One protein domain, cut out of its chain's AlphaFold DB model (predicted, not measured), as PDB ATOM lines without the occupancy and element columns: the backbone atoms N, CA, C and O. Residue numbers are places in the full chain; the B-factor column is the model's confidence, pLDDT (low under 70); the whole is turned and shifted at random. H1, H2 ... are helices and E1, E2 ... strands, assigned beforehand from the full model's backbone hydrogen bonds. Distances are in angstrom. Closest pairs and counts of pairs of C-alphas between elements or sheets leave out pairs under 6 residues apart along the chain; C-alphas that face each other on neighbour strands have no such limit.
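This is residues 13 to 155 of the 261 residues of an uncharacterized protein of Lactobacillus crispatus (UniProt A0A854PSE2). A long, twisted sheet of seven strands curls round helix H2, and the short helix H1 packs on its opposite face. The hairpin of long strands E5 and E6 makes the longest axis, with residues 91 to 107 at one end and E4 near the other. The printed part has 143 residues, with named elements in the order E1 H1 E2 E3 E4 E5 E6 E7 H2, class mixed; the sheet is branched, its neighbour pairs antiparallel. It is a loose rod, radius of gyration of the C-alphas 18.0 A, spanning 65 by 31 by 24 A.

Find C-alpha 13 at (-50.705, -32.953, 9.941), where E1, residues 13 to 16, begins. Next come H1, 23 to 31, E2, 34 to 38, E3, 54 to 59, and E4, 67 to 70. E5, 77 to 90, runs 41.0 A, and E6, 108 to 120, 37.7 A. After E7, 123 to 128, H2, 133 to 143, ends at (-39.058, -33.536, 3.736).

Start at E5: E3 (N 86 to O 58, 2.8 A) and E4 (N 78 to O 69, 2.8 A) lie on one side, E6 (N 83 to O 115, 2.9 A) on the other. E4 E5 E6 E7 form a meander, each strand the antiparallel neighbour of the one before; N 118 of E6 is 2.8 A from O 125 of E7. Edge strand E1 neighbours E7 (N 14 to O 126, 2.8 A), and edge strand E2 forms a hairpin with E3 (N 37 to O 55, 2.8 A). H2 is on the sheet; the C-alphas of His 35 and Leu 142, the closest of E2 and H2, are 5.3 A apart. H1 is on the opposite face, at a height over the sheet of 8.2 A. Every O i to N i+4 pair is within hydrogen-bond range in H2, 4 of 5 in H1.

Look to Gly 75 and Asn 98 for the farthest C-alphas, 65.3 A apart. The printed part has no cut; the links E2 to E3 and E5 to E6 are long. Residues 72 to 73, 131 and 153 to 155 have pLDDT under 70.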
ATOM      1  N   LEU A  13     -50.298 -32.753  11.331       83.19
ATOM      2  CA  LEU A  13     -50.705 -32.953   9.941       83.19
ATOM      3  C   LEU A  13     -50.015 -31.918   9.048       83.19
ATOM      4  O   LEU A  13     -50.004 -30.724   9.342       83.19
ATOM      5  N   ILE A  14     -49.441 -32.381   7.945       87.38
ATOM      6  CA  ILE A  14     -48.807 -31.551   6.926       87.38
ATOM      7  C   ILE A  14     -49.400 -31.923   5.574       87.38
ATOM      8  O   ILE A  14     -49.517 -33.103   5.248       87.38
ATOM      9  N   LYS A  15     -49.736 -30.919   4.766       91.25
ATOM     10  CA  LYS A  15     -50.099 -31.131   3.367       91.25
ATOM     11  C   LYS A  15     -48.836 -31.172   2.510       91.25
ATOM     12  O   LYS A  15     -48.009 -30.262   2.584       91.25
ATOM     13  N   MET A  16     -48.686 -32.225   1.714       95.81
ATOM     14  CA  MET A  16     -47.590 -32.321   0.754       95.81
ATOM     15  C   MET A  16     -47.882 -31.439  -0.461       95.81
ATOM     16  O   MET A  16     -49.041 -31.197  -0.797       95.81
ATOM     17  N   ASP A  17     -46.821 -30.973  -1.118       95.75
ATOM     18  CA  ASP A  17     -46.923 -30.195  -2.351       95.75
ATOM     19  C   ASP A  17     -47.802 -30.894  -3.393       95.75
ATOM     20  O   ASP A  17     -47.760 -32.114  -3.560       95.75
ATOM     21  N   SER A  18     -48.599 -30.108  -4.107       93.94
ATOM     22  CA  SER A  18     -49.584 -30.583  -5.068       93.94
ATOM     23  C   SER A  18     -48.991 -31.386  -6.225       93.94
ATOM     24  O   SER A  18     -49.761 -32.075  -6.899       93.94
ATOM     25  N   LYS A  19     -47.670 -31.383  -6.450       95.44
ATOM     26  CA  LYS A  19     -47.015 -32.331  -7.368       95.44
ATOM     27  C   LYS A  19     -47.116 -33.792  -6.902       95.44
ATOM     28  O   LYS A  19     -47.095 -34.690  -7.742       95.44
ATOM     29  N   TYR A  20     -47.268 -34.027  -5.598       96.62
ATOM     30  CA  TYR A  20     -47.455 -35.347  -5.004       96.62
ATOM     31  C   TYR A  20     -48.932 -35.741  -5.035       96.62
ATOM     32  O   TYR A  20     -49.757 -35.269  -4.254       96.62
ATOM     33  N   LYS A  21     -49.265 -36.620  -5.975       95.44
ATOM     34  CA  LYS A  21     -50.600 -37.176  -6.211       95.44
ATOM     35  C   LYS A  21     -50.775 -38.571  -5.624       95.44
ATOM     36  O   LYS A  21     -51.911 -38.983  -5.397       95.44
ATOM     37  N   ASN A  22     -49.678 -39.292  -5.399       95.00
ATOM     38  CA  ASN A  22     -49.698 -40.655  -4.883       95.00
ATOM     39  C   ASN A  22     -48.476 -40.989  -4.014       95.00
ATOM     40  O   ASN A  22     -47.503 -40.235  -3.953       95.00
ATOM     41  N   LEU A  23     -48.547 -42.133  -3.329       95.38
ATOM     42  CA  LEU A  23     -47.490 -42.606  -2.430       95.38
ATOM     43  C   LEU A  23     -46.222 -43.076  -3.162       95.38
ATOM     44  O   LEU A  23     -45.141 -43.000  -2.584       95.38
ATOM     45  N   ASP A  24     -46.309 -43.487  -4.429       93.75
ATOM     46  CA  ASP A  24     -45.124 -43.874  -5.212       93.75
ATOM     47  C   ASP A  24     -44.207 -42.674  -5.462       93.75
ATOM     48  O   ASP A  24     -42.986 -42.771  -5.341       93.75
ATOM     49  N   GLN A  25     -44.788 -41.505  -5.735       95.19
ATOM     50  CA  GLN A  25     -44.030 -40.261  -5.839       95.19
ATOM     51  C   GLN A  25     -43.377 -39.888  -4.504       95.19
ATOM     52  O   GLN A  25     -42.246 -39.415  -4.495       95.19
ATOM     53  N   ILE A  26     -44.033 -40.143  -3.366       95.94
ATOM     54  CA  ILE A  26     -43.412 -39.951  -2.047       95.94
ATOM     55  C   ILE A  26     -42.219 -40.887  -1.858       95.94
ATOM     56  O   ILE A  26     -41.157 -40.426  -1.441       95.94
ATOM     57  N   LYS A  27     -42.359 -42.176  -2.188       93.88
ATOM     58  CA  LYS A  27     -41.255 -43.143  -2.102       93.88
ATOM     59  C   LYS A  27     -40.055 -42.688  -2.938       93.88
ATOM     60  O   LYS A  27     -38.936 -42.629  -2.430       93.88
ATOM     61  N   ASN A  28     -40.303 -42.304  -4.188       92.50
ATOM     62  CA  ASN A  28     -39.249 -41.953  -5.139       92.50
ATOM     63  C   ASN A  28     -38.602 -40.599  -4.856       92.50
ATOM     64  O   ASN A  28     -37.386 -40.470  -4.991       92.50
ATOM     65  N   ASP A  29     -39.384 -39.603  -4.446       94.12
ATOM     66  CA  ASP A  29     -38.895 -38.231  -4.351       94.12
ATOM     67  C   ASP A  29     -38.603 -37.800  -2.924       94.12
ATOM     68  O   ASP A  29     -37.756 -36.940  -2.752       94.12
ATOM     69  N   VAL A  30     -39.313 -38.299  -1.911       95.38
ATOM     70  CA  VAL A  30     -39.158 -37.847  -0.517       95.38
ATOM     71  C   VAL A  30     -38.366 -38.870   0.284       95.38
ATOM     72  O   VAL A  30     -37.387 -38.496   0.926       95.38
ATOM     73  N   LEU A  31     -38.745 -40.151   0.225       95.00
ATOM     74  CA  LEU A  31     -38.117 -41.196   1.044       95.00
ATOM     75  C   LEU A  31     -36.715 -41.588   0.567       95.00
ATOM     76  O   LEU A  31     -35.904 -42.052   1.362       95.00
ATOM     77  N   SER A  32     -36.396 -41.330  -0.699       92.50
ATOM     78  CA  SER A  32     -35.044 -41.493  -1.247       92.50
ATOM     79  C   SER A  32     -34.061 -40.404  -0.793       92.50
ATOM     80  O   SER A  32     -32.853 -40.532  -0.997       92.50
ATOM     81  N   GLN A  33     -34.555 -39.311  -0.202       92.06
ATOM     82  CA  GLN A  33     -33.733 -38.159   0.146       92.06
ATOM     83  C   GLN A  33     -33.087 -38.285   1.522       92.06
ATOM     84  O   GLN A  33     -33.573 -38.940   2.442       92.06
ATOM     85  N   GLN A  34     -31.993 -37.547   1.670       95.44
ATOM     86  CA  GLN A  34     -31.334 -37.286   2.938       95.44
ATOM     87  C   GLN A  34     -31.084 -35.783   3.060       95.44
ATOM     88  O   GLN A  34     -31.001 -35.064   2.059       95.44
ATOM     89  N   HIS A  35     -30.942 -35.306   4.293       95.81
ATOM     90  CA  HIS A  35     -30.561 -33.927   4.587       95.81
ATOM     91  C   HIS A  35     -29.322 -33.919   5.477       95.81
ATOM     92  O   HIS A  35     -29.316 -34.523   6.548       95.81
ATOM     93  N   LYS A  36     -28.274 -33.215   5.044       95.56
ATOM     94  CA  LYS A  36     -27.067 -32.973   5.840       95.56
ATOM     95  C   LYS A  36     -27.170 -31.579   6.454       95.56
ATOM     96  O   LYS A  36     -27.082 -30.574   5.755       95.56
ATOM     97  N   GLU A  37     -27.373 -31.505   7.764       94.00
ATOM     98  CA  GLU A  37     -27.383 -30.241   8.500       94.00
ATOM     99  C   GLU A  37     -25.961 -29.907   8.971       94.00
ATOM    100  O   GLU A  37     -25.403 -30.666   9.764       94.00
ATOM    101  N   PRO A  38     -25.379 -28.762   8.578       92.88
ATOM    102  CA  PRO A  38     -24.046 -28.381   9.029       92.88
ATOM    103  C   PRO A  38     -23.932 -28.314  10.555       92.88
ATOM    104  O   PRO A  38     -24.738 -27.671  11.240       92.88
ATOM    105  N   PHE A  39     -22.884 -28.928  11.100       89.38
ATOM    106  CA  PHE A  39     -22.520 -28.771  12.497       89.38
ATOM    107  C   PHE A  39     -21.919 -27.378  12.697       89.38
ATOM    108  O   PHE A  39     -20.800 -27.089  12.286       89.38
ATOM    109  N   LYS A  40     -22.685 -26.489  13.332       82.88
ATOM    110  CA  LYS A  40     -22.287 -25.089  13.529       82.88
ATOM    111  C   LYS A  40     -21.181 -24.974  14.579       82.88
ATOM    112  O   LYS A  40     -21.449 -24.761  15.759       82.88
ATOM    113  N   SER A  41     -19.935 -25.083  14.130       79.62
ATOM    114  CA  SER A  41     -18.722 -24.855  14.911       79.62
ATOM    115  C   SER A  41     -17.740 -23.991  14.125       79.62
ATOM    116  O   SER A  41     -17.661 -24.092  12.910       79.62
ATOM    117  N   LYS A  42     -16.959 -23.154  14.817       79.00
ATOM    118  CA  LYS A  42     -15.852 -22.401  14.194       79.00
ATOM    119  C   LYS A  42     -14.615 -23.264  13.918       79.00
ATOM    120  O   LYS A  42     -13.705 -22.806  13.248       79.00
ATOM    121  N   LEU A  43     -14.557 -24.459  14.505       80.06
ATOM    122  CA  LEU A  43     -13.380 -25.336  14.473       80.06
ATOM    123  C   LEU A  43     -13.497 -26.454  13.429       80.06
ATOM    124  O   LEU A  43     -12.504 -27.104  13.132       80.06
ATOM    125  N   ILE A  44     -14.703 -26.710  12.918       82.44
ATOM    126  CA  ILE A  44     -14.957 -27.723  11.891       82.44
ATOM    127  C   ILE A  44     -15.764 -27.037  10.796       82.44
ATOM    128  O   ILE A  44     -16.916 -26.667  11.024       82.44
ATOM    129  N   GLU A  45     -15.147 -26.845   9.634       86.31
ATOM    130  CA  GLU A  45     -15.847 -26.371   8.444       86.31
ATOM    131  C   GLU A  45     -16.717 -27.486   7.861       86.31
ATOM    132  O   GLU A  45     -16.373 -28.669   7.930       86.31
ATOM    133  N   PHE A  46     -17.863 -27.102   7.300       89.06
ATOM    134  CA  PHE A  46     -18.758 -28.042   6.639       89.06
ATOM    135  C   PHE A  46     -18.101 -28.627   5.385       89.06
ATOM    136  O   PHE A  46     -17.622 -27.888   4.529       89.06
ATOM    137  N   SER A  47     -18.148 -29.950   5.262       89.31
ATOM    138  CA  SER A  47     -17.768 -30.689   4.064       89.31
ATOM    139  C   SER A  47     -18.661 -31.918   3.917       89.31
ATOM    140  O   SER A  47     -18.887 -32.656   4.878       89.31
ATOM    141  N   GLU A  48     -19.166 -32.160   2.708       86.62
ATOM    142  CA  GLU A  48     -20.035 -33.311   2.445       86.62
ATOM    143  C   GLU A  48     -19.332 -34.657   2.631       86.62
ATOM    144  O   GLU A  48     -20.010 -35.634   2.962       86.62
ATOM    145  N   ASP A  49     -18.008 -34.681   2.471       89.81
ATOM    146  CA  ASP A  49     -17.156 -35.867   2.599       89.81
ATOM    147  C   ASP A  49     -16.658 -36.086   4.035       89.81
ATOM    148  O   ASP A  49     -16.018 -37.091   4.336       89.81
ATOM    149  N   ASN A  50     -16.939 -35.142   4.941       90.62
ATOM    150  CA  ASN A  50     -16.537 -35.224   6.337       90.62
ATOM    151  C   ASN A  50     -17.760 -35.353   7.247       90.62
ATOM    152  O   ASN A  50     -18.389 -34.353   7.609       90.62
ATOM    153  N   GLU A  51     -18.053 -36.579   7.678       91.69
ATOM    154  CA  GLU A  51     -19.193 -36.870   8.551       91.69
ATOM    155  C   GLU A  51     -19.156 -36.110   9.881       91.69
ATOM    156  O   GLU A  51     -20.215 -35.801  10.424       91.69
ATOM    157  N   GLU A  52     -17.972 -35.750  10.391       91.62
ATOM    158  CA  GLU A  52     -17.821 -34.944  11.612       91.62
ATOM    159  C   GLU A  52     -18.397 -33.528  11.455       91.62
ATOM    160  O   GLU A  52     -18.727 -32.862  12.442       91.62
ATOM    161  N   SER A  53     -18.542 -33.049  10.222       92.19
ATOM    162  CA  SER A  53     -18.949 -31.678   9.934       92.19
ATOM    163  C   SER A  53     -20.463 -31.479   9.801       92.19
ATOM    164  O   SER A  53     -20.916 -30.340   9.660       92.19
ATOM    165  N   TYR A  54     -21.267 -32.547   9.883       94.62
ATOM    166  CA  TYR A  54     -22.722 -32.463   9.739       94.62
ATOM    167  C   TYR A  54     -23.500 -33.476  10.587       94.62
ATOM    168  O   TYR A  54     -22.992 -34.516  11.005       94.62
ATOM    169  N   PHE A  55     -24.777 -33.175  10.802       95.56
ATOM    170  CA  PHE A  55     -25.793 -34.107  11.281       95.56
ATOM    171  C   PHE A  55     -26.586 -34.651  10.094       95.56
ATOM    172  O   PHE A  55     -27.017 -33.884   9.233       95.56
ATOM    173  N   LEU A  56     -26.773 -35.964  10.044       96.75
ATOM    174  CA  LEU A  56     -27.514 -36.648   8.995       96.75
ATOM    175  C   LEU A  56     -28.972 -36.839   9.403       96.75
ATOM    176  O   LEU A  56     -29.263 -37.392  10.466       96.75
ATOM    177  N   TYR A  57     -29.893 -36.400   8.550       97.38
ATOM    178  CA  TYR A  57     -31.308 -36.745   8.633       97.38
ATOM    179  C   TYR A  57     -31.624 -37.662   7.455       97.38
ATOM    180  O   TYR A  57     -31.306 -37.327   6.311       97.38
ATOM    181  N   LYS A  58     -32.232 -38.812   7.724       97.12
ATOM    182  CA  LYS A  58     -32.593 -39.801   6.706       97.12
ATOM    183  C   LYS A  58     -33.889 -40.514   7.061       97.12
ATOM    184  O   LYS A  58     -34.323 -40.486   8.212       97.12
ATOM    185  N   TRP A  59     -34.485 -41.163   6.076       96.44
ATOM    186  CA  TRP A  59     -35.595 -42.086   6.287       96.44
ATOM    187  C   TRP A  59     -35.081 -43.474   6.662       96.44
ATOM    188  O   TRP A  59     -33.923 -43.814   6.399       96.44
ATOM    189  N   TYR A  60     -35.935 -44.264   7.304       93.69
ATOM    190  CA  TYR A  60     -35.662 -45.674   7.536       93.69
ATOM    191  C   TYR A  60     -35.616 -46.434   6.205       93.69
ATOM    192  O   TYR A  60     -36.484 -46.252   5.348       93.69
ATOM    193  N   GLU A  61     -34.578 -47.253   6.037       82.31
ATOM    194  CA  GLU A  61     -34.245 -47.912   4.766       82.31
ATOM    195  C   GLU A  61     -35.341 -48.898   4.337       82.31
ATOM    196  O   GLU A  61     -35.741 -48.890   3.176       82.31
ATOM    197  N   ASP A  62     -35.932 -49.619   5.293       77.38
ATOM    198  CA  ASP A  62     -37.066 -50.522   5.062       77.38
ATOM    199  C   ASP A  62     -38.393 -49.825   5.390       77.38
ATOM    200  O   ASP A  62     -39.172 -50.267   6.239       77.38
ATOM    201  N   SER A  63     -38.633 -48.672   4.761       76.25
ATOM    202  CA  SER A  63     -39.959 -48.044   4.805       76.25
ATOM    203  C   SER A  63     -41.015 -49.057   4.341       76.25
ATOM    204  O   SER A  63     -40.768 -49.800   3.392       76.25
ATOM    205  N   GLY A  64     -42.166 -49.115   5.020       72.88
ATOM    206  CA  GLY A  64     -43.167 -50.159   4.785       72.88
ATOM    207  C   GLY A  64     -43.751 -50.155   3.368       72.88
ATOM    208  O   GLY A  64     -43.459 -49.292   2.542       72.88
ATOM    209  N   GLU A  65     -44.629 -51.111   3.076       83.81
ATOM    210  CA  GLU A  65     -45.425 -51.052   1.850       83.81
ATOM    211  C   GLU A  65     -46.661 -50.169   2.020       83.81
ATOM    212  O   GLU A  65     -47.139 -49.946   3.135       83.81
ATOM    213  N   ALA A  66     -47.166 -49.649   0.899       89.56
ATOM    214  CA  ALA A  66     -48.424 -48.923   0.917       89.56
ATOM    215  C   ALA A  66     -49.555 -49.889   1.300       89.56
ATOM    216  O   ALA A  66     -49.688 -50.968   0.724       89.56
ATOM    217  N   ALA A  67     -50.363 -49.491   2.273       89.19
ATOM    218  CA  ALA A  67     -51.509 -50.230   2.769       89.19
ATOM    219  C   ALA A  67     -52.792 -49.415   2.567       89.19
ATOM    220  O   ALA A  67     -52.751 -48.200   2.382       89.19
ATOM    221  N   GLU A  68     -53.938 -50.084   2.605       89.81
ATOM    222  CA  GLU A  68     -55.252 -49.454   2.475       89.81
ATOM    223  C   GLU A  68     -55.974 -49.474   3.826       89.81
ATOM    224  O   GLU A  68     -56.019 -50.494   4.513       89.81
ATOM    225  N   CYS A  69     -56.569 -48.343   4.195       84.25
ATOM    226  CA  CYS A  69     -57.474 -48.210   5.325       84.25
ATOM    227  C   CYS A  69     -58.851 -47.793   4.808       84.25
ATOM    228  O   CYS A  69     -58.977 -46.798   4.093       84.25
ATOM    229  N   LYS A  70     -59.898 -48.529   5.181       82.44
ATOM    230  CA  LYS A  70     -61.281 -48.126   4.906       82.44
ATOM    231  C   LYS A  70     -61.722 -47.137   5.971       82.44
ATOM    232  O   LYS A  70     -61.615 -47.438   7.156       82.44
ATOM    233  N   ILE A  71     -62.233 -45.983   5.553       78.12
ATOM    234  CA  ILE A  71     -62.845 -45.033   6.474       78.12
ATOM    235  C   ILE A  71     -64.215 -45.600   6.879       78.12
ATOM    236  O   ILE A  71     -65.079 -45.801   6.015       78.12
ATOM    237  N   PRO A  72     -64.441 -45.815   8.184       66.50
ATOM    238  CA  PRO A  72     -65.733 -46.197   8.734       66.50
ATOM    239  C   PRO A  72     -66.929 -45.464   8.132       66.50
ATOM    240  O   PRO A  72     -66.890 -44.244   7.988       66.50
ATOM    241  N   ASN A  73     -68.011 -46.185   7.826       67.88
ATOM    242  CA  ASN A  73     -69.328 -45.617   7.490       67.88
ATOM    243  C   ASN A  73     -69.378 -44.610   6.319       67.88
ATOM    244  O   ASN A  73     -70.391 -43.941   6.126       67.88
ATOM    245  N   THR A  74     -68.319 -44.521   5.510       76.19
ATOM    246  CA  THR A  74     -68.253 -43.632   4.332       76.19
ATOM    247  C   THR A  74     -68.085 -44.400   3.023       76.19
ATOM    248  O   THR A  74     -68.341 -43.855   1.955       76.19
ATOM    249  N   GLY A  75     -67.654 -45.667   3.090       76.75
ATOM    250  CA  GLY A  75     -67.267 -46.448   1.912       76.75
ATOM    251  C   GLY A  75     -65.980 -45.951   1.243       76.75
ATOM    252  O   GLY A  75     -65.586 -46.494   0.214       76.75
ATOM    253  N   GLU A  76     -65.327 -44.940   1.816       84.50
ATOM    254  CA  GLU A  76     -64.093 -44.369   1.298       84.50
ATOM    255  C   GLU A  76     -62.876 -45.174   1.761       84.50
ATOM    256  O   GLU A  76     -62.866 -45.782   2.832       84.50
ATOM    257  N   THR A  77     -61.815 -45.130   0.963       86.94
ATOM    258  CA  THR A  77     -60.516 -45.727   1.273       86.94
ATOM    259  C   THR A  77     -59.420 -44.675   1.262       86.94
ATOM    260  O   THR A  77     -59.438 -43.717   0.486       86.94
ATOM    261  N   VAL A  78     -58.453 -44.858   2.153       90.56
ATOM    262  CA  VAL A  78     -57.236 -44.063   2.259       90.56
ATOM    263  C   VAL A  78     -56.065 -45.008   2.103       90.56
ATOM    264  O   VAL A  78     -55.915 -45.952   2.877       90.56
ATOM    265  N   ASN A  79     -55.214 -44.730   1.125       93.69
ATOM    266  CA  ASN A  79     -53.940 -45.422   1.017       93.69
ATOM    267  C   ASN A  79     -52.947 -44.737   1.943       93.69
ATOM    268  O   ASN A  79     -52.905 -43.508   1.996       93.69
ATOM    269  N   TYR A  80     -52.135 -45.498   2.658       94.38
ATOM    270  CA  TYR A  80     -51.146 -44.943   3.565       94.38
ATOM    271  C   TYR A  80     -49.839 -45.729   3.546       94.38
ATOM    272  O   TYR A  80     -49.786 -46.881   3.131       94.38
ATOM    273  N   LEU A  81     -48.771 -45.080   3.989       93.38
ATOM    274  CA  LEU A  81     -47.417 -45.605   4.046       93.38
ATOM    275  C   LEU A  81     -46.782 -45.166   5.363       93.38
ATOM    276  O   LEU A  81     -46.678 -43.966   5.622       93.38
ATOM    277  N   CYS A  82     -46.335 -46.123   6.170       91.56
ATOM    278  CA  CYS A  82     -45.645 -45.847   7.428       91.56
ATOM    279  C   CYS A  82     -44.124 -45.928   7.251       91.56
ATOM    280  O   CYS A  82     -43.602 -46.843   6.610       91.56
ATOM    281  N   THR A  83     -43.407 -44.982   7.849       94.12
ATOM    282  CA  THR A  83     -41.939 -44.944   7.892       94.12
ATOM    283  C   THR A  83     -41.456 -44.250   9.169       94.12
ATOM    284  O   THR A  83     -42.251 -43.701   9.934       94.12
ATOM    285  N   GLU A  84     -40.145 -44.241   9.400       94.31
ATOM    286  CA  GLU A  84     -39.514 -43.463  10.463       94.31
ATOM    287  C   GLU A  84     -38.547 -42.427   9.877       94.31
ATOM    288  O   GLU A  84     -37.683 -42.738   9.056       94.31
ATOM    289  N   ALA A  85     -38.651 -41.188  10.352       95.81
ATOM    290  CA  ALA A  85     -37.627 -40.173  10.166       95.81
ATOM    291  C   ALA A  85     -36.549 -40.335  11.245       95.81
ATOM    292  O   ALA A  85     -36.846 -40.305  12.441       95.81
ATOM    293  N   ILE A  86     -35.291 -40.460  10.829       96.94
ATOM    294  CA  ILE A  86     -34.123 -40.603  11.701       96.94
ATOM    295  C   ILE A  86     -33.298 -39.327  11.598       96.94
ATOM    296  O   ILE A  86     -32.713 -39.041  10.556       96.94
ATOM    297  N   CYS A  87     -33.250 -38.548  12.675       97.31
ATOM    298  CA  CYS A  87     -32.554 -37.265  12.702       97.31
ATOM    299  C   CYS A  87     -31.464 -37.249  13.777       97.31
ATOM    300  O   CYS A  87     -31.744 -37.398  14.969       97.31
ATOM    301  N   GLU A  88     -30.224 -37.011  13.360       96.75
ATOM    302  CA  GLU A  88     -29.104 -36.743  14.263       96.75
ATOM    303  C   GLU A  88     -29.166 -35.315  14.832       96.75
ATOM    304  O   GLU A  88     -29.588 -34.370  14.167       96.75
ATOM    305  N   PHE A  89     -28.726 -35.105  16.069       94.38
ATOM    306  CA  PHE A  89     -28.586 -33.759  16.636       94.38
ATOM    307  C   PHE A  89     -27.578 -33.728  17.781       94.38
ATOM    308  O   PHE A  89     -27.223 -34.759  18.338       94.38
ATOM    309  N   SER A  90     -27.114 -32.538  18.160       91.69
ATOM    310  CA  SER A  90     -26.108 -32.395  19.215       91.69
ATOM    311  C   SER A  90     -26.620 -32.826  20.592       91.69
ATOM    312  O   SER A  90     -27.738 -32.482  20.992       91.69
ATOM    313  N   THR A  91     -25.757 -33.470  21.375       90.88
ATOM    314  CA  THR A  91     -25.925 -33.567  22.831       90.88
ATOM    315  C   THR A  91     -25.650 -32.215  23.498       90.88
ATOM    316  O   THR A  91     -25.214 -31.250  22.868       90.88
ATOM    317  N   ARG A  92     -25.894 -32.128  24.813       87.56
ATOM    318  CA  ARG A  92     -25.520 -30.942  25.603       87.56
ATOM    319  C   ARG A  92     -24.003 -30.792  25.751       87.56
ATOM    320  O   ARG A  92     -23.516 -29.673  25.878       87.56
ATOM    321  N   LYS A  93     -23.261 -31.904  25.756       88.81
ATOM    322  CA  LYS A  93     -21.805 -31.922  25.919       88.81
ATOM    323  C   LYS A  93     -21.150 -32.160  24.561       88.81
ATOM    324  O   LYS A  93     -21.078 -33.284  24.092       88.81
ATOM    325  N   ILE A  94     -20.677 -31.078  23.954       90.31
ATOM    326  CA  ILE A  94     -20.072 -31.082  22.610       90.31
ATOM    327  C   ILE A  94     -18.538 -31.054  22.679       90.31
ATOM    328  O   ILE A  94     -17.862 -31.420  21.720       90.31
ATOM    329  N   LYS A  95     -17.992 -30.622  23.818       90.88
ATOM    330  CA  LYS A  95     -16.559 -30.466  24.050       90.88
ATOM    331  C   LYS A  95     -16.087 -31.259  25.259       90.88
ATOM    332  O   LYS A  95     -16.879 -31.576  26.155       90.88
ATOM    333  N   ASP A  96     -14.801 -31.566  25.273       90.38
ATOM    334  CA  ASP A  96     -14.124 -32.181  26.406       90.38
ATOM    335  C   ASP A  96     -13.656 -31.134  27.442       90.38
ATOM    336  O   ASP A  96     -14.011 -29.955  27.377       90.38
ATOM    337  N   ALA A  97     -12.884 -31.579  28.439       91.75
ATOM    338  CA  ALA A  97     -12.326 -30.704  29.472       91.75
ATOM    339  C   ALA A  97     -11.233 -29.753  28.944       91.75
ATOM    340  O   ALA A  97     -11.001 -28.709  29.549       91.75
ATOM    341  N   ASN A  98     -10.607 -30.085  27.813       91.19
ATOM    342  CA  ASN A  98      -9.568 -29.294  27.159       91.19
ATOM    343  C   ASN A  98     -10.142 -28.314  26.121       91.19
ATOM    344  O   ASN A  98      -9.387 -27.637  25.428       91.19
ATOM    345  N   ASN A  99     -11.476 -28.196  26.043       86.25
ATOM    346  CA  ASN A  99     -12.203 -27.351  25.093       86.25
ATOM    347  C   ASN A  99     -12.065 -27.802  23.621       86.25
ATOM    348  O   ASN A  99     -12.402 -27.035  22.710       86.25
ATOM    349  N   GLU A 100     -11.652 -29.051  23.397       90.25
ATOM    350  CA  GLU A 100     -11.623 -29.713  22.094       90.25
ATOM    351  C   GLU A 100     -12.996 -30.308  21.762       90.25
ATOM    352  O   GLU A 100     -13.797 -30.616  22.649       90.25
ATOM    353  N   ILE A 101     -13.312 -30.430  20.471       90.12
ATOM    354  CA  ILE A 101     -14.591 -31.000  20.034       90.12
ATOM    355  C   ILE A 101     -14.538 -32.512  20.188       90.12
ATOM    356  O   ILE A 101     -13.627 -33.162  19.686       90.12
ATOM    357  N   LEU A 102     -15.554 -33.061  20.849       92.06
ATOM    358  CA  LEU A 102     -15.703 -34.502  20.967       92.06
ATOM    359  C   LEU A 102     -15.954 -35.130  19.585       92.06
ATOM    360  O   LEU A 102     -16.624 -34.509  18.754       92.06
ATOM    361  N   PRO A 103     -15.501 -36.368  19.338       91.81
ATOM    362  CA  PRO A 103     -15.863 -37.116  18.135       91.81
ATOM    363  C   PRO A 103     -17.381 -37.167  17.950       91.81
ATOM    364  O   PRO A 103     -18.118 -37.218  18.938       91.81
ATOM    365  N   LYS A 104     -17.871 -37.186  16.706       92.44
ATOM    366  CA  LYS A 104     -19.307 -37.120  16.388       92.44
ATOM    367  C   LYS A 104     -20.127 -38.119  17.196       92.44
ATOM    368  O   LYS A 104     -21.124 -37.725  17.796       92.44
ATOM    369  N   LYS A 105     -19.663 -39.368  17.287       91.19
ATOM    370  CA  LYS A 105     -20.298 -40.444  18.068       91.19
ATOM    371  C   LYS A 105     -20.559 -40.087  19.542       91.19
ATOM    372  O   LYS A 105     -21.532 -40.561  20.110       91.19
ATOM    373  N   ASP A 106     -19.730 -39.228  20.138       91.56
ATOM    374  CA  ASP A 106     -19.778 -38.878  21.563       91.56
ATOM    375  C   ASP A 106     -20.554 -37.570  21.823       91.56
ATOM    376  O   ASP A 106     -20.843 -37.220  22.970       91.56
ATOM    377  N   ARG A 107     -20.923 -36.836  20.763       91.38
ATOM    378  CA  ARG A 107     -21.664 -35.560  20.831       91.38
ATOM    379  C   ARG A 107     -22.996 -35.580  20.090       91.38
ATOM    380  O   ARG A 107     -23.549 -34.518  19.790       91.38
ATOM    381  N   LEU A 108     -23.509 -36.767  19.795       93.19
ATOM    382  CA  LEU A 108     -24.685 -36.967  18.965       93.19
ATOM    383  C   LEU A 108     -25.790 -37.716  19.710       93.19
ATOM    384  O   LEU A 108     -25.556 -38.694  20.410       93.19
ATOM    385  N   ASN A 109     -27.013 -37.240  19.526       94.06
ATOM    386  CA  ASN A 109     -28.244 -37.948  19.819       94.06
ATOM    387  C   ASN A 109     -28.887 -38.373  18.496       94.06
ATOM    388  O   ASN A 109     -28.824 -37.634  17.511       94.06
ATOM    389  N   VAL A 110     -29.566 -39.520  18.505       94.81
ATOM    390  CA  VAL A 110     -30.414 -39.975  17.400       94.81
ATOM    391  C   VAL A 110     -31.861 -39.942  17.856       94.81
ATOM    392  O   VAL A 110     -32.211 -40.515  18.886       94.81
ATOM    393  N   GLN A 111     -32.703 -39.285  17.074       92.88
ATOM    394  CA  GLN A 111     -34.142 -39.288  17.261       92.88
ATOM    395  C   GLN A 111     -34.800 -40.054  16.122       92.88
ATOM    396  O   GLN A 111     -34.468 -39.829  14.959       92.88
ATOM    397  N   LYS A 112     -35.751 -40.917  16.475       92.94
ATOM    398  CA  LYS A 112     -36.633 -41.604  15.535       92.94
ATOM    399  C   LYS A 112     -38.054 -41.103  15.737       92.94
ATOM    400  O   LYS A 112     -38.522 -41.056  16.875       92.94
ATOM    401  N   THR A 113     -38.717 -40.724  14.656       88.00
ATOM    402  CA  THR A 113     -40.104 -40.258  14.693       88.00
ATOM    403  C   THR A 113     -40.896 -40.962  13.609       88.00
ATOM    404  O   THR A 113     -40.533 -40.889  12.437       88.00
ATOM    405  N   GLU A 114     -41.985 -41.615  13.999       89.25
ATOM    406  CA  GLU A 114     -42.910 -42.245  13.065       89.25
ATOM    407  C   GLU A 114     -43.610 -41.186  12.202       89.25
ATOM    408  O   GLU A 114     -44.021 -40.121  12.680       89.25
ATOM    409  N   VAL A 115     -43.717 -41.485  10.913       91.06
ATOM    410  CA  VAL A 115     -44.370 -40.651   9.911       91.06
ATOM    411  C   VAL A 115     -45.284 -41.523   9.068       91.06
ATOM    412  O   VAL A 115     -44.850 -42.532   8.512       91.06
ATOM    413  N   ILE A 116     -46.538 -41.101   8.937       92.50
ATOM    414  CA  ILE A 116     -47.522 -41.752   8.073       92.50
ATOM    415  C   ILE A 116     -47.814 -40.820   6.905       92.50
ATOM    416  O   ILE A 116     -48.329 -39.722   7.100       92.50
ATOM    417  N   PHE A 117     -47.509 -41.252   5.688       94.69
ATOM    418  CA  PHE A 117     -47.977 -40.577   4.485       94.69
ATOM    419  C   PHE A 117     -49.324 -41.162   4.087       94.69
ATOM    420  O   PHE A 117     -49.417 -42.364   3.881       94.69
ATOM    421  N   ALA A 118     -50.356 -40.333   3.981       94.00
ATOM    422  CA  ALA A 118     -51.710 -40.741   3.628       94.00
ATOM    423  C   ALA A 118     -52.150 -40.059   2.330       94.00
ATOM    424  O   ALA A 118     -51.985 -38.851   2.163       94.00
ATOM    425  N   GLN A 119     -52.726 -40.829   1.417       93.94
ATOM    426  CA  GLN A 119     -53.241 -40.383   0.133       93.94
ATOM    427  C   GLN A 119     -54.768 -40.451   0.125       93.94
ATOM    428  O   GLN A 119     -55.359 -41.505   0.367       93.94
ATOM    429  N   LYS A 120     -55.400 -39.337  -0.248       88.69
ATOM    430  CA  LYS A 120     -56.842 -39.239  -0.491       88.69
ATOM    431  C   LYS A 120     -57.100 -38.222  -1.601       88.69
ATOM    432  O   LYS A 120     -56.460 -37.179  -1.624       88.69
ATOM    433  N   ASN A 121     -58.018 -38.512  -2.526       88.25
ATOM    434  CA  ASN A 121     -58.447 -37.580  -3.583       88.25
ATOM    435  C   ASN A 121     -57.291 -36.935  -4.382       88.25
ATOM    436  O   ASN A 121     -57.292 -35.730  -4.628       88.25
ATOM    437  N   ASN A 122     -56.288 -37.727  -4.788       91.38
ATOM    438  CA  ASN A 122     -55.077 -37.255  -5.486       91.38
ATOM    439  C   ASN A 122     -54.287 -36.175  -4.724       91.38
ATOM    440  O   ASN A 122     -53.619 -35.328  -5.325       91.38
ATOM    441  N   GLN A 123     -54.374 -36.191  -3.400       93.94
ATOM    442  CA  GLN A 123     -53.578 -35.375  -2.500       93.94
ATOM    443  C   GLN A 123     -52.871 -36.291  -1.514       93.94
ATOM    444  O   GLN A 123     -53.394 -37.346  -1.147       93.94
ATOM    445  N   VAL A 124     -51.688 -35.868  -1.083       95.56
ATOM    446  CA  VAL A 124     -50.906 -36.586  -0.085       95.56
ATOM    447  C   VAL A 124     -50.687 -35.698   1.131       95.56
ATOM    448  O   VAL A 124     -50.413 -34.503   1.023       95.56
ATOM    449  N   PHE A 125     -50.798 -36.305   2.301       94.25
ATOM    450  CA  PHE A 125     -50.588 -35.682   3.595       94.25
ATOM    451  C   PHE A 125     -49.539 -36.474   4.364       94.25
ATOM    452  O   PHE A 125     -49.450 -37.689   4.210       94.25
ATOM    453  N   ALA A 126     -48.758 -35.803   5.203       92.50
ATOM    454  CA  ALA A 126     -47.851 -36.429   6.151       92.50
ATOM    455  C   ALA A 126     -48.359 -36.187   7.573       92.50
ATOM    456  O   ALA A 126     -48.606 -35.051   7.974       92.50
ATOM    457  N   ILE A 127     -48.492 -37.259   8.341       89.56
ATOM    458  CA  ILE A 127     -48.851 -37.246   9.753       89.56
ATOM    459  C   ILE A 127     -47.568 -37.549  10.520       89.56
ATOM    460  O   ILE A 127     -47.065 -38.669  10.492       89.56
ATOM    461  N   LEU A 128     -47.002 -36.530  11.163       87.50
ATOM    462  CA  LEU A 128     -45.769 -36.652  11.937       87.50
ATOM    463  C   LEU A 128     -46.105 -36.949  13.392       87.50
ATOM    464  O   LEU A 128     -46.737 -36.110  14.026       87.50
ATOM    465  N   MET A 129     -45.640 -38.065  13.950       80.25
ATOM    466  CA  MET A 129     -45.920 -38.460  15.338       80.25
ATOM    467  C   MET A 129     -45.018 -37.721  16.346       80.25
ATOM    468  O   MET A 129     -44.266 -38.321  17.116       80.25
ATOM    469  N   THR A 130     -45.063 -36.385  16.335       72.75
ATOM    470  CA  THR A 130     -44.335 -35.515  17.270       72.75
ATOM    471  C   THR A 130     -45.097 -34.228  17.618       72.75
ATOM    472  O   THR A 130     -45.884 -33.704  16.827       72.75
ATOM    473  N   PHE A 131     -44.808 -33.684  18.806       65.94
ATOM    474  CA  PHE A 131     -45.199 -32.338  19.255       65.94
ATOM    475  C   PHE A 131     -44.016 -31.416  19.525       65.94
ATOM    476  O   PHE A 131     -44.212 -30.254  19.893       65.94
ATOM    477  N   ASP A 132     -42.795 -31.929  19.436       75.81
ATOM    478  CA  ASP A 132     -41.628 -31.126  19.735       75.81
ATOM    479  C   ASP A 132     -41.269 -30.289  18.502       75.81
ATOM    480  O   ASP A 132     -41.086 -30.779  17.387       75.81
ATOM    481  N   ASN A 133     -41.195 -28.976  18.704       77.50
ATOM    482  CA  ASN A 133     -40.950 -28.036  17.616       77.50
ATOM    483  C   ASN A 133     -39.564 -28.222  16.977       77.50
ATOM    484  O   ASN A 133     -39.382 -27.853  15.817       77.50
ATOM    485  N   TYR A 134     -38.576 -28.750  17.705       86.50
ATOM    486  CA  TYR A 134     -37.262 -29.058  17.143       86.50
ATOM    487  C   TYR A 134     -37.323 -30.319  16.286       86.50
ATOM    488  O   TYR A 134     -36.798 -30.302  15.173       86.50
ATOM    489  N   GLU A 135     -38.003 -31.364  16.754       86.94
ATOM    490  CA  GLU A 135     -38.289 -32.579  15.991       86.94
ATOM    491  C   GLU A 135     -39.011 -32.246  14.685       86.94
ATOM    492  O   GLU A 135     -38.524 -32.568  13.601       86.94
ATOM    493  N   LEU A 136     -40.105 -31.486  14.780       85.62
ATOM    494  CA  LEU A 136     -40.882 -31.015  13.640       85.62
ATOM    495  C   LEU A 136     -40.010 -30.258  12.631       85.62
ATOM    496  O   LEU A 136     -40.085 -30.507  11.430       85.62
ATOM    497  N   LYS A 137     -39.154 -29.342  13.099       89.50
ATOM    498  CA  LYS A 137     -38.244 -28.583  12.226       89.50
ATOM    499  C   LYS A 137     -37.239 -29.487  11.510       89.50
ATOM    500  O   LYS A 137     -36.960 -29.239  10.340       89.50
ATOM    501  N   ARG A 138     -36.691 -30.506  12.180       94.44
ATOM    502  CA  ARG A 138     -35.752 -31.458  11.558       94.44
ATOM    503  C   ARG A 138     -36.447 -32.294  10.489       94.44
ATOM    504  O   ARG A 138     -35.943 -32.378   9.373       94.44
ATOM    505  N   ILE A 139     -37.639 -32.810  10.784       94.50
ATOM    506  CA  ILE A 139     -38.399 -33.614   9.822       94.50
ATOM    507  C   ILE A 139     -38.843 -32.763   8.627       94.50
ATOM    508  O   ILE A 139     -38.708 -33.194   7.489       94.50
ATOM    509  N   LYS A 140     -39.273 -31.511   8.839       93.31
ATOM    510  CA  LYS A 140     -39.580 -30.583   7.734       93.31
ATOM    511  C   LYS A 140     -38.367 -30.287   6.844       93.31
ATOM    512  O   LYS A 140     -38.532 -30.094   5.642       93.31
ATOM    513  N   LYS A 141     -37.150 -30.261   7.402       95.31
ATOM    514  CA  LYS A 141     -35.914 -30.167   6.604       95.31
ATOM    515  C   LYS A 141     -35.667 -31.438   5.796       95.31
ATOM    516  O   LYS A 141     -35.367 -31.321   4.615       95.31
ATOM    517  N   LEU A 142     -35.860 -32.613   6.401       96.81
ATOM    518  CA  LEU A 142     -35.754 -33.905   5.714       96.81
ATOM    519  C   LEU A 142     -36.769 -34.032   4.564       96.81
ATOM    520  O   LEU A 142     -36.400 -34.444   3.472       96.81
ATOM    521  N   ILE A 143     -38.016 -33.603   4.776       95.56
ATOM    522  CA  ILE A 143     -39.058 -33.536   3.736       95.56
ATOM    523  C   ILE A 143     -38.740 -32.470   2.671       95.56
ATOM    524  O   ILE A 143     -39.170 -32.603   1.527       95.56
ATOM    525  N   ARG A 144     -37.962 -31.443   3.035       94.06
ATOM    526  CA  ARG A 144     -37.755 -30.154   2.355       94.06
ATOM    527  C   ARG A 144     -38.982 -29.248   2.411       94.06
ATOM    528  O   ARG A 144     -40.067 -29.599   1.969       94.06
ATOM    529  N   MET A 145     -38.779 -28.009   2.861       88.00
ATOM    530  CA  MET A 145     -39.851 -27.006   2.961       88.00
ATOM    531  C   MET A 145     -40.554 -26.726   1.625       88.00
ATOM    532  O   MET A 145     -41.733 -26.405   1.628       88.00
ATOM    533  N   SER A 146     -39.862 -26.884   0.493       91.19
ATOM    534  CA  SER A 146     -40.437 -26.746  -0.854       91.19
ATOM    535  C   SER A 146     -41.425 -27.854  -1.234       91.19
ATOM    536  O   SER A 146     -42.045 -27.773  -2.283       91.19
ATOM    537  N   ASN A 147     -41.510 -28.922  -0.440       94.69
ATOM    538  CA  ASN A 147     -42.413 -30.051  -0.648       94.69
ATOM    539  C   ASN A 147     -43.633 -29.984   0.284       94.69
ATOM    540  O   ASN A 147     -44.370 -30.962   0.394       94.69
ATOM    541  N   ILE A 148     -43.817 -28.862   0.984       92.06
ATOM    542  CA  ILE A 148     -44.853 -28.665   1.993       92.06
ATOM    543  C   ILE A 148     -45.724 -27.481   1.587       92.06
ATOM    544  O   ILE A 148     -45.228 -26.369   1.405       92.06
ATOM    545  N   GLU A 149     -47.030 -27.710   1.522       88.81
ATOM    546  CA  GLU A 149     -48.024 -26.661   1.323       88.81
ATOM    547  C   GLU A 149     -48.626 -26.208   2.661       88.81
ATOM    548  O   GLU A 149     -48.707 -26.994   3.614       88.81
ATOM    549  N   PRO A 150     -49.099 -24.950   2.751       80.44
ATOM    550  CA  PRO A 150     -49.981 -24.537   3.833       80.44
ATOM    551  C   PRO A 150     -51.193 -25.467   3.909       80.44
ATOM    552  O   PRO A 150     -51.808 -25.777   2.886       80.44
ATOM    553  N   LEU A 151     -51.540 -25.903   5.119       79.12
ATOM    554  CA  LEU A 151     -52.725 -26.721   5.344       79.12
ATOM    555  C   LEU A 151     -53.977 -25.836   5.183       79.12
ATOM    556  O   LEU A 151     -54.108 -24.856   5.921       79.12
ATOM    557  N   PRO A 152     -54.882 -26.129   4.230       71.31
ATOM    558  CA  PRO A 152     -56.113 -25.361   4.069       71.31
ATOM    559  C   PRO A 152     -57.004 -25.457   5.312       71.31
ATOM    560  O   PRO A 152     -57.003 -26.475   6.007       71.31
ATOM    561  N   SER A 153     -57.812 -24.423   5.559       67.75
ATOM    562  CA  SER A 153     -58.697 -24.345   6.730       67.75
ATOM    563  C   SER A 153     -59.717 -25.484   6.811       67.75
ATOM    564  O   SER A 153     -60.149 -25.832   7.899       67.75
ATOM    565  N   GLU A 154     -60.084 -26.102   5.687       68.38
ATOM    566  CA  GLU A 154     -61.006 -27.252   5.649       68.38
ATOM    567  C   GLU A 154     -60.443 -28.526   6.304       68.38
ATOM    568  O   GLU A 154     -61.213 -29.397   6.702       68.38
ATOM    569  N   TYR A 155     -59.117 -28.630   6.444       68.88
ATOM    570  CA  TYR A 155     -58.454 -29.724   7.164       68.88
ATOM    571  C   TYR A 155     -58.112 -29.350   8.606       68.88
ATOM    572  O   TYR A 155     -57.595 -30.184   9.351       68.88
TER     573      TYR A 155